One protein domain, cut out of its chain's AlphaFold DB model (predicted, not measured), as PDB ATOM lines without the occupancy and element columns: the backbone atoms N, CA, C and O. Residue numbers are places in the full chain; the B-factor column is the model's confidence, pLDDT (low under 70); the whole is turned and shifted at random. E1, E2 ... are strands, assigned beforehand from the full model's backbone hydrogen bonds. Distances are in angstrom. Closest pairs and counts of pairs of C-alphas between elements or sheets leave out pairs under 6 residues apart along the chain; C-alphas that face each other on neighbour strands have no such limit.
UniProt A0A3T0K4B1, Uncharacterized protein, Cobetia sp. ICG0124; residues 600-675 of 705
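AT A GLANCE: This is residues 600 to 675 of the 705 residues of an uncharacterized protein of Cobetia sp. ICG0124 (UniProt A0A3T0K4B1). With little regular structure, the domain is one strongly twisted antiparallel sheet, E1, E4, E3, E2 across, drawn into a rod with long loops: residues 600 to 614 fold back into E1, and residues 624 to 645 cross from edge E1 to edge E2. The 76 printed residues have no named helix and four strands, E1 to E4; the class is all strand, with only 27 residues in them. E2, E3, E4 form a meander, each the antiparallel neighbour of the one before; E1, antiparallel to E4, completes a Greek key. It is compact, radius of gyration of the C-alphas 12.9 A, spanning 44 by 20 by 20 A.

HOW THE PARTS SIT: E1, residues 615 to 623, is antiparallel to E4, residues 668 to 674, at 156 degrees; N 618 and O 671 are within hydrogen-bond range, 3.0 A. E2, residues 646 to 649, and E3, residues 656 to 662, form a hairpin, with N 648 and O 657 at 2.8 A. E3 and E4 form another, with N 658 and O 672 at 2.8 A.

IN THESE COORDINATES: E1 runs 26.6 A from C-alpha 615 at (321.575, 263.722, 261.000). E2 measures 9.8 A, E3 17.9 A, and E4 20.1 A, ending at C-alpha 674 (317.619, 265.635, 261.746).

THE WHOLE: The printed part has no cut. E1 to E2 is a long link. Residues 625 to 626 and 651 to 653 have pLDDT under 70.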
ATOM      1  N   ILE A 600     313.901 265.843 238.084       82.12
ATOM      2  CA  ILE A 600     314.595 265.725 239.369       82.12
ATOM      3  C   ILE A 600     315.536 264.527 239.258       82.12
ATOM      4  O   ILE A 600     315.095 263.397 239.054       82.12
ATOM      5  N   ASN A 601     316.830 264.777 239.390       80.25
ATOM      6  CA  ASN A 601     317.879 263.773 239.331       80.25
ATOM      7  C   ASN A 601     318.525 263.596 240.707       80.25
ATOM      8  O   ASN A 601     318.520 264.506 241.535       80.25
ATOM      9  N   SER A 602     319.103 262.413 240.924       80.31
ATOM     10  CA  SER A 602     319.892 262.062 242.113       80.31
ATOM     11  C   SER A 602     319.179 262.240 243.464       80.31
ATOM     12  O   SER A 602     319.836 262.524 244.459       80.31
ATOM     13  N   LEU A 603     317.852 262.079 243.511       82.50
ATOM     14  CA  LEU A 603     317.118 261.971 244.772       82.50
ATOM     15  C   LEU A 603     317.068 260.494 245.185       82.50
ATOM     16  O   LEU A 603     316.386 259.695 244.542       82.50
ATOM     17  N   GLU A 604     317.823 260.133 246.220       79.94
ATOM     18  CA  GLU A 604     317.890 258.769 246.753       79.94
ATOM     19  C   GLU A 604     317.206 258.679 248.122       79.94
ATOM     20  O   GLU A 604     317.227 259.623 248.916       79.94
ATOM     21  N   ASP A 605     316.610 257.520 248.413       80.44
ATOM     22  CA  ASP A 605     316.043 257.250 249.731       80.44
ATOM     23  C   ASP A 605     317.152 257.176 250.779       80.44
ATOM     24  O   ASP A 605     318.134 256.443 250.632       80.44
ATOM     25  N   GLN A 606     316.950 257.887 251.885       82.75
ATOM     26  CA  GLN A 606     317.856 257.874 253.023       82.75
ATOM     27  C   GLN A 606     317.200 257.228 254.242       82.75
ATOM     28  O   GLN A 606     315.980 257.224 254.392       82.75
ATOM     29  N   SER A 607     318.019 256.672 255.134       78.25
ATOM     30  CA  SER A 607     317.545 256.066 256.382       78.25
ATOM     31  C   SER A 607     318.311 256.606 257.582       78.25
ATOM     32  O   SER A 607     319.516 256.848 257.523       78.25
ATOM     33  N   VAL A 608     317.593 256.779 258.687       78.62
ATOM     34  CA  VAL A 608     318.130 257.132 260.003       78.62
ATOM     35  C   VAL A 608     317.631 256.117 261.026       78.62
ATOM     36  O   VAL A 608     316.593 255.487 260.834       78.62
ATOM     37  N   THR A 609     318.381 255.937 262.109       77.75
ATOM     38  CA  THR A 609     317.969 255.084 263.229       77.75
ATOM     39  C   THR A 609     317.255 255.938 264.272       77.75
ATOM     40  O   THR A 609     317.826 256.925 264.735       77.75
ATOM     41  N   GLU A 610     316.046 255.545 264.669       72.75
ATOM     42  CA  GLU A 610     315.257 256.235 265.701       72.75
ATOM     43  C   GLU A 610     315.972 256.353 267.060       72.75
ATOM     44  O   GLU A 610     316.850 255.547 267.394       72.75
ATOM     45  N   ALA A 611     315.560 257.338 267.865       72.94
ATOM     46  CA  ALA A 611     316.047 257.617 269.217       72.94
ATOM     47  C   ALA A 611     317.548 257.939 269.320       72.94
ATOM     48  O   ALA A 611     318.162 257.759 270.382       72.94
ATOM     49  N   THR A 612     318.169 258.401 268.231       76.62
ATOM     50  CA  THR A 612     319.611 258.702 268.200       76.62
ATOM     51  C   THR A 612     319.930 260.176 267.985       76.62
ATOM     52  O   THR A 612     321.050 260.594 268.286       76.62
ATOM     53  N   GLY A 613     318.979 260.967 267.488       78.31
ATOM     54  CA  GLY A 613     319.198 262.332 267.013       78.31
ATOM     55  C   GLY A 613     320.078 262.385 265.761       78.31
ATOM     56  O   GLY A 613     320.781 263.375 265.543       78.31
ATOM     57  N   SER A 614     320.139 261.297 264.985       83.38
ATOM     58  CA  SER A 614     321.038 261.202 263.829       83.38
ATOM     59  C   SER A 614     320.683 262.239 262.765       83.38
ATOM     60  O   SER A 614     319.516 262.537 262.520       83.38
ATOM     61  N   THR A 615     321.713 262.779 262.113       86.06
ATOM     62  CA  THR A 615     321.575 263.722 261.000       86.06
ATOM     63  C   THR A 615     322.066 263.077 259.713       86.06
ATOM     64  O   THR A 615     323.172 262.534 259.684       86.06
ATOM     65  N   VAL A 616     321.271 263.178 258.651       87.81
ATOM     66  CA  VAL A 616     321.689 262.870 257.279       87.81
ATOM     67  C   VAL A 616     321.751 264.170 256.492       87.81
ATOM     68  O   VAL A 616     320.867 265.014 256.614       87.81
ATOM     69  N   THR A 617     322.800 264.331 255.695       89.69
ATOM     70  CA  THR A 617     322.963 265.441 254.753       89.69
ATOM     71  C   THR A 617     323.180 264.868 253.370       89.69
ATOM     72  O   THR A 617     324.036 263.994 253.226       89.69
ATOM     73  N   ASP A 618     322.456 265.374 252.382       91.19
ATOM     74  CA  ASP A 618     322.606 264.935 251.000       91.19
ATOM     75  C   ASP A 618     322.192 266.035 250.014       91.19
ATOM     76  O   ASP A 618     321.771 267.130 250.411       91.19
ATOM     77  N   THR A 619     322.341 265.756 248.724       91.06
ATOM     78  CA  THR A 619     322.007 266.671 247.636       91.06
ATOM     79  C   THR A 619     321.242 265.960 246.531       91.06
ATOM     80  O   THR A 619     321.581 264.836 246.177       91.06
ATOM     81  N   PHE A 620     320.296 266.654 245.907       89.50
ATOM     82  CA  PHE A 620     319.714 266.245 244.629       89.50
ATOM     83  C   PHE A 620     319.820 267.386 243.613       89.50
ATOM     84  O   PHE A 620     320.139 268.516 243.978       89.50
ATOM     85  N   THR A 621     319.590 267.109 242.332       88.19
ATOM     86  CA  THR A 621     319.634 268.129 241.270       88.19
ATOM     87  C   THR A 621     318.287 268.266 240.582       88.19
ATOM     88  O   THR A 621     317.622 267.273 240.303       88.19
ATOM     89  N   VAL A 622     317.888 269.494 240.277       85.94
ATOM     90  CA  VAL A 622     316.756 269.805 239.399       85.94
ATOM     91  C   VAL A 622     317.284 270.394 238.096       85.94
ATOM     92  O   VAL A 622     318.246 271.158 238.110       85.94
ATOM     93  N   LYS A 623     316.692 270.032 236.958       81.06
ATOM     94  CA  LYS A 623     317.092 270.566 235.649       81.06
ATOM     95  C   LYS A 623     315.875 270.780 234.751       81.06
ATOM     96  O   LYS A 623     315.010 269.911 234.697       81.06
ATOM     97  N   ALA A 624     315.854 271.895 234.026       78.81
ATOM     98  CA  ALA A 624     314.911 272.212 232.952       78.81
ATOM     99  C   ALA A 624     315.674 272.875 231.789       78.81
ATOM    100  O   ALA A 624     316.742 273.444 232.033       78.81
ATOM    101  N   ALA A 625     315.167 272.747 230.560       69.69
ATOM    102  CA  ALA A 625     315.782 273.296 229.348       69.69
ATOM    103  C   ALA A 625     315.662 274.835 229.296       69.69
ATOM    104  O   ALA A 625     316.699 275.487 229.397       69.69
ATOM    105  N   ALA A 626     314.454 275.402 229.408       68.38
ATOM    106  CA  ALA A 626     314.214 276.844 229.623       68.38
ATOM    107  C   ALA A 626     314.687 277.440 230.979       68.38
ATOM    108  O   ALA A 626     314.369 278.583 231.320       68.38
ATOM    109  N   GLY A 627     315.442 276.695 231.795       72.19
ATOM    110  CA  GLY A 627     315.861 277.121 233.136       72.19
ATOM    111  C   GLY A 627     314.804 276.906 234.234       72.19
ATOM    112  O   GLY A 627     313.657 276.535 233.989       72.19
ATOM    113  N   ILE A 628     315.207 277.065 235.499       77.62
ATOM    114  CA  ILE A 628     314.349 276.786 236.665       77.62
ATOM    115  C   ILE A 628     313.762 278.092 237.208       77.62
ATOM    116  O   ILE A 628     314.474 278.896 237.803       77.62
ATOM    117  N   ALA A 629     312.451 278.284 237.050       75.19
ATOM    118  CA  ALA A 629     311.759 279.472 237.559       75.19
ATOM    119  C   ALA A 629     311.525 279.440 239.083       75.19
ATOM    120  O   ALA A 629     311.578 280.480 239.736       75.19
ATOM    121  N   ALA A 630     311.247 278.260 239.649       82.81
ATOM    122  CA  ALA A 630     311.078 278.053 241.086       82.81
ATOM    123  C   ALA A 630     311.264 276.575 241.460       82.81
ATOM    124  O   ALA A 630     310.956 275.681 240.666       82.81
ATOM    125  N   VAL A 631     311.691 276.307 242.696       83.88
ATOM    126  CA  VAL A 631     311.718 274.954 243.273       83.88
ATOM    127  C   VAL A 631     310.934 274.953 244.576       83.88
ATOM    128  O   VAL A 631     311.189 275.760 245.465       83.88
ATOM    129  N   THR A 632     309.990 274.021 244.722       86.25
ATOM    130  CA  THR A 632     309.233 273.860 245.968       86.25
ATOM    131  C   THR A 632     309.368 272.444 246.515       86.25
ATOM    132  O   THR A 632     309.422 271.476 245.759       86.25
ATOM    133  N   ILE A 633     309.402 272.312 247.839       84.75
ATOM    134  CA  ILE A 633     309.350 271.022 248.537       84.75
ATOM    135  C   ILE A 633     308.200 271.088 249.542       84.75
ATOM    136  O   ILE A 633     308.126 272.009 250.351       84.75
ATOM    137  N   ALA A 634     307.266 270.133 249.463       79.81
ATOM    138  CA  ALA A 634     306.032 270.118 250.263       79.81
ATOM    139  C   ALA A 634     305.223 271.438 250.197       79.81
ATOM    140  O   ALA A 634     304.566 271.828 251.162       79.81
ATOM    141  N   GLY A 635     305.276 272.137 249.056       79.94
ATOM    142  CA  GLY A 635     304.603 273.424 248.840       79.94
ATOM    143  C   GLY A 635     305.319 274.644 249.434       79.94
ATOM    144  O   GLY A 635     304.789 275.747 249.346       79.94
ATOM    145  N   VAL A 636     306.506 274.469 250.023       84.44
ATOM    146  CA  VAL A 636     307.366 275.563 250.492       84.44
ATOM    147  C   VAL A 636     308.378 275.897 249.402       84.44
ATOM    148  O   VAL A 636     309.076 275.004 248.927       84.44
ATOM    149  N   ASP A 637     308.451 277.167 249.009       87.31
ATOM    150  CA  ASP A 637     309.443 277.671 248.058       87.31
ATOM    151  C   ASP A 637     310.843 277.670 248.681       87.31
ATOM    152  O   ASP A 637     311.050 278.187 249.783       87.31
ATOM    153  N   ILE A 638     311.790 277.042 247.988       88.19
ATOM    154  CA  ILE A 638     313.182 276.900 248.417       88.19
ATOM    155  C   ILE A 638     314.152 277.652 247.499       88.19
ATOM    156  O   ILE A 638     315.365 277.505 247.650       88.19
ATOM    157  N   THR A 639     313.642 278.452 246.563       83.88
ATOM    158  CA  THR A 639     314.443 279.135 245.537       83.88
ATOM    159  C   THR A 639     315.479 280.103 246.150       83.88
ATOM    160  O   THR A 639     316.544 280.303 245.579       83.88
ATOM    161  N   ASP A 640     315.255 280.597 247.376       80.25
ATOM    162  CA  ASP A 640     316.197 281.455 248.126       80.25
ATOM    163  C   ASP A 640     317.043 280.710 249.187       80.25
ATOM    164  O   ASP A 640     317.747 281.332 249.995       80.25
ATOM    165  N   ALA A 641     316.996 279.371 249.228       83.38
ATOM    166  CA  ALA A 641     317.592 278.585 250.316       83.38
ATOM    167  C   ALA A 641     319.125 278.713 250.433       83.38
ATOM    168  O   ALA A 641     319.696 278.369 251.469       83.38
ATOM    169  N   ASN A 642     319.809 279.219 249.402       80.94
ATOM    170  CA  ASN A 642     321.246 279.528 249.435       80.94
ATOM    171  C   ASN A 642     321.613 280.715 250.339       80.94
ATOM    172  O   ASN A 642     322.744 280.778 250.825       80.94
ATOM    173  N   THR A 643     320.692 281.652 250.576       79.31
ATOM    174  CA  THR A 643     320.929 282.827 251.429       79.31
ATOM    175  C   THR A 643     320.397 282.639 252.845       79.31
ATOM    176  O   THR A 643     320.905 283.254 253.787       79.31
ATOM    177  N   SER A 644     319.388 281.786 253.028       82.94
ATOM    178  CA  SER A 644     318.843 281.418 254.334       82.94
ATOM    179  C   SER A 644     318.260 280.006 254.290       82.94
ATOM    180  O   SER A 644     317.356 279.770 253.493       82.94
ATOM    181  N   PRO A 645     318.719 279.079 255.153       87.06
ATOM    182  CA  PRO A 645     318.184 277.725 255.181       87.06
ATOM    183  C   PRO A 645     316.671 277.708 255.416       87.06
ATOM    184  O   PRO A 645     316.164 278.387 256.314       87.06
ATOM    185  N   VAL A 646     315.960 276.901 254.633       89.12
ATOM    186  CA  VAL A 646     314.500 276.779 254.685       89.12
ATOM    187  C   VAL A 646     314.136 275.519 255.458       89.12
ATOM    188  O   VAL A 646     314.486 274.409 255.062       89.12
ATOM    189  N   VAL A 647     313.436 275.681 256.581       87.31
ATOM    190  CA  VAL A 647     312.973 274.557 257.406       87.31
ATOM    191  C   VAL A 647     311.599 274.106 256.928       87.31
ATOM    192  O   VAL A 647     310.659 274.898 256.876       87.31
ATOM    193  N   ILE A 648     311.478 272.817 256.629       84.94
ATOM    194  CA  ILE A 648     310.247 272.176 256.180       84.94
ATOM    195  C   ILE A 648     309.730 271.317 257.329       84.94
ATOM    196  O   ILE A 648     310.412 270.422 257.827       84.94
ATOM    197  N   SER A 649     308.522 271.638 257.790       75.31
ATOM    198  CA  SER A 649     307.899 270.948 258.920       75.31
ATOM    199  C   SER A 649     307.426 269.564 258.485       75.31
ATOM    200  O   SER A 649     306.654 269.470 257.529       75.31
ATOM    201  N   ASN A 650     307.853 268.508 259.186       70.81
ATOM    202  CA  ASN A 650     307.332 267.168 258.934       70.81
ATOM    203  C   ASN A 650     305.890 267.064 259.491       70.81
ATOM    204  O   ASN A 650     305.683 267.419 260.656       70.81
ATOM    205  N   PRO A 651     304.872 266.655 258.703       66.62
ATOM    206  CA  PRO A 651     303.474 266.654 259.152       66.62
ATOM    207  C   PRO A 651     303.164 265.718 260.325       66.62
ATOM    208  O   PRO A 651     302.212 265.967 261.064       66.62
ATOM    209  N   ASP A 652     303.930 264.645 260.479       68.25
ATOM    210  CA  ASP A 652     303.816 263.670 261.572       68.25
ATOM    211  C   ASP A 652     304.562 264.113 262.847       68.25
ATOM    212  O   ASP A 652     304.331 263.551 263.914       68.25
ATOM    213  N   GLY A 653     305.368 265.178 262.763       67.94
ATOM    214  CA  GLY A 653     306.162 265.712 263.868       67.94
ATOM    215  C   GLY A 653     307.465 264.958 264.130       67.94
ATOM    216  O   GLY A 653     308.196 265.364 265.032       67.94
ATOM    217  N   GLU A 654     307.762 263.928 263.338       71.69
ATOM    218  CA  GLU A 654     308.943 263.084 263.490       71.69
ATOM    219  C   GLU A 654     310.110 263.756 262.743       71.69
ATOM    220  O   GLU A 654     310.141 263.810 261.517       71.69
ATOM    221  N   GLY A 655     311.062 264.354 263.456       79.88
ATOM    222  CA  GLY A 655     312.247 264.996 262.857       79.88
ATOM    223  C   GLY A 655     312.022 266.308 262.076       79.88
ATOM    224  O   GLY A 655     310.960 266.931 262.077       79.88
ATOM    225  N   THR A 656     313.092 266.832 261.471       85.00
ATOM    226  CA  THR A 656     313.098 268.139 260.786       85.00
ATOM    227  C   THR A 656     313.952 268.105 259.522       85.00
ATOM    228  O   THR A 656     315.165 267.899 259.591       85.00
ATOM    229  N   LEU A 657     313.328 268.382 258.372       88.75
ATOM    230  CA  LEU A 657     314.020 268.607 257.105       88.75
ATOM    231  C   LEU A 657     314.389 270.088 256.978       88.75
ATOM    232  O   LEU A 657     313.540 270.967 257.099       88.75
ATOM    233  N   THR A 658     315.656 270.377 256.713       89.69
ATOM    234  CA  THR A 658     316.146 271.729 256.422       89.69
ATOM    235  C   THR A 658     316.838 271.722 255.071       89.69
ATOM    236  O   THR A 658     317.824 271.013 254.885       89.69
ATOM    237  N   VAL A 659     316.353 272.528 254.133       92.00
ATOM    238  CA  VAL A 659     317.066 272.808 252.888       92.00
ATOM    239  C   VAL A 659     318.130 273.849 253.192       92.00
ATOM    240  O   VAL A 659     317.841 274.932 253.689       92.00
ATOM    241  N   THR A 660     319.377 273.483 252.946       88.31
ATOM    242  CA  THR A 660     320.572 274.243 253.329       88.31
ATOM    243  C   THR A 660     321.164 275.061 252.186       88.31
ATOM    244  O   THR A 660     322.006 275.919 252.442       88.31
ATOM    245  N   GLY A 661     320.730 274.817 250.945       90.69
ATOM    246  CA  GLY A 661     321.121 275.613 249.786       90.69
ATOM    247  C   GLY A 661     320.412 275.191 248.502       90.69
ATOM    248  O   GLY A 661     320.057 274.023 248.348       90.69
ATOM    249  N   TYR A 662     320.245 276.147 247.588       91.38
ATOM    250  CA  TYR A 662     319.855 275.922 246.198       91.38
ATOM    251  C   TYR A 662     320.742 276.762 245.267       91.38
ATOM    252  O   TYR A 662     320.851 277.977 245.437       91.38
ATOM    253  N   ASP A 663     321.407 276.115 244.318       87.56
ATOM    254  CA  ASP A 663     322.205 276.771 243.282       87.56
ATOM    255  C   ASP A 663     321.398 276.811 241.978       87.56
ATOM    256  O   ASP A 663     321.101 275.764 241.405       87.56
ATOM    257  N   ALA A 664     321.027 278.011 241.532       81.62
ATOM    258  CA  ALA A 664     320.214 278.208 240.335       81.62
ATOM    259  C   ALA A 664     320.974 277.907 239.031       81.62
ATOM    260  O   ALA A 664     320.356 277.458 238.069       81.62
ATOM    261  N   ASP A 665     322.299 278.084 239.011       80.69
ATOM    262  CA  ASP A 665     323.121 277.862 237.814       80.69
ATOM    263  C   ASP A 665     323.366 276.364 237.587       80.69
ATOM    264  O   ASP A 665     323.420 275.886 236.453       80.69
ATOM    265  N   THR A 666     323.528 275.599 238.675       83.38
ATOM    266  CA  THR A 666     323.791 274.149 238.609       83.38
ATOM    267  C   THR A 666     322.568 273.279 238.900       83.38
ATOM    268  O   THR A 666     322.604 272.070 238.660       83.38
ATOM    269  N   GLY A 667     321.489 273.867 239.419       85.31
ATOM    270  CA  GLY A 667     320.266 273.170 239.811       85.31
ATOM    271  C   GLY A 667     320.399 272.322 241.081       85.31
ATOM    272  O   GLY A 667     319.515 271.520 241.379       85.31
ATOM    273  N   VAL A 668     321.501 272.434 241.829       90.44
ATOM    274  CA  VAL A 668     321.774 271.588 243.002       90.44
ATOM    275  C   VAL A 668     320.978 272.074 244.214       90.44
ATOM    276  O   VAL A 668     321.116 273.219 244.639       90.44
ATOM    277  N   VAL A 669     320.211 271.176 244.833       91.19
ATOM    278  CA  VAL A 669     319.529 271.379 246.117       91.19
ATOM    279  C   VAL A 669     320.249 270.570 247.191       91.19
ATOM    280  O   VAL A 669     320.354 269.350 247.097       91.19
ATOM    281  N   SER A 670     320.733 271.242 248.235       91.19
ATOM    282  CA  SER A 670     321.408 270.616 249.381       91.19
ATOM    283  C   SER A 670     320.512 270.627 250.609       91.19
ATOM    284  O   SER A 670     319.984 271.680 250.972       91.19
ATOM    285  N   TYR A 671     320.377 269.505 251.313       92.06
ATOM    286  CA  TYR A 671     319.503 269.397 252.482       92.06
ATOM    287  C   TYR A 671     320.136 268.624 253.642       92.06
ATOM    288  O   TYR A 671     321.083 267.853 253.483       92.06
ATOM    289  N   SER A 672     319.578 268.829 254.832       89.06
ATOM    290  CA  SER A 672     319.857 268.051 256.033       89.06
ATOM    291  C   SER A 672     318.556 267.627 256.698       89.06
ATOM    292  O   SER A 672     317.682 268.467 256.912       89.06
ATOM    293  N   TYR A 673     318.447 266.364 257.083       87.69
ATOM    294  CA  TYR A 673     317.369 265.863 257.924       87.69
ATOM    295  C   TYR A 673     317.919 265.475 259.293       87.69
ATOM    296  O   TYR A 673     318.908 264.745 259.378       87.69
ATOM    297  N   VAL A 674     317.277 265.957 260.355       86.44
ATOM    298  CA  VAL A 674     317.619 265.635 261.746       86.44
ATOM    299  C   VAL A 674     316.461 264.861 262.367       86.44
ATOM    300  O   VAL A 674     315.345 265.371 262.421       86.44
ATOM    301  N   GLU A 675     316.726 263.643 262.835       85.00
ATOM    302  CA  GLU A 675     315.769 262.849 263.615       85.00
ATOM    303  C   GLU A 675     315.553 263.481 265.003       85.00
ATOM    304  O   GLU A 675     316.475 264.074 265.570       85.00
TER     305      GLU A 675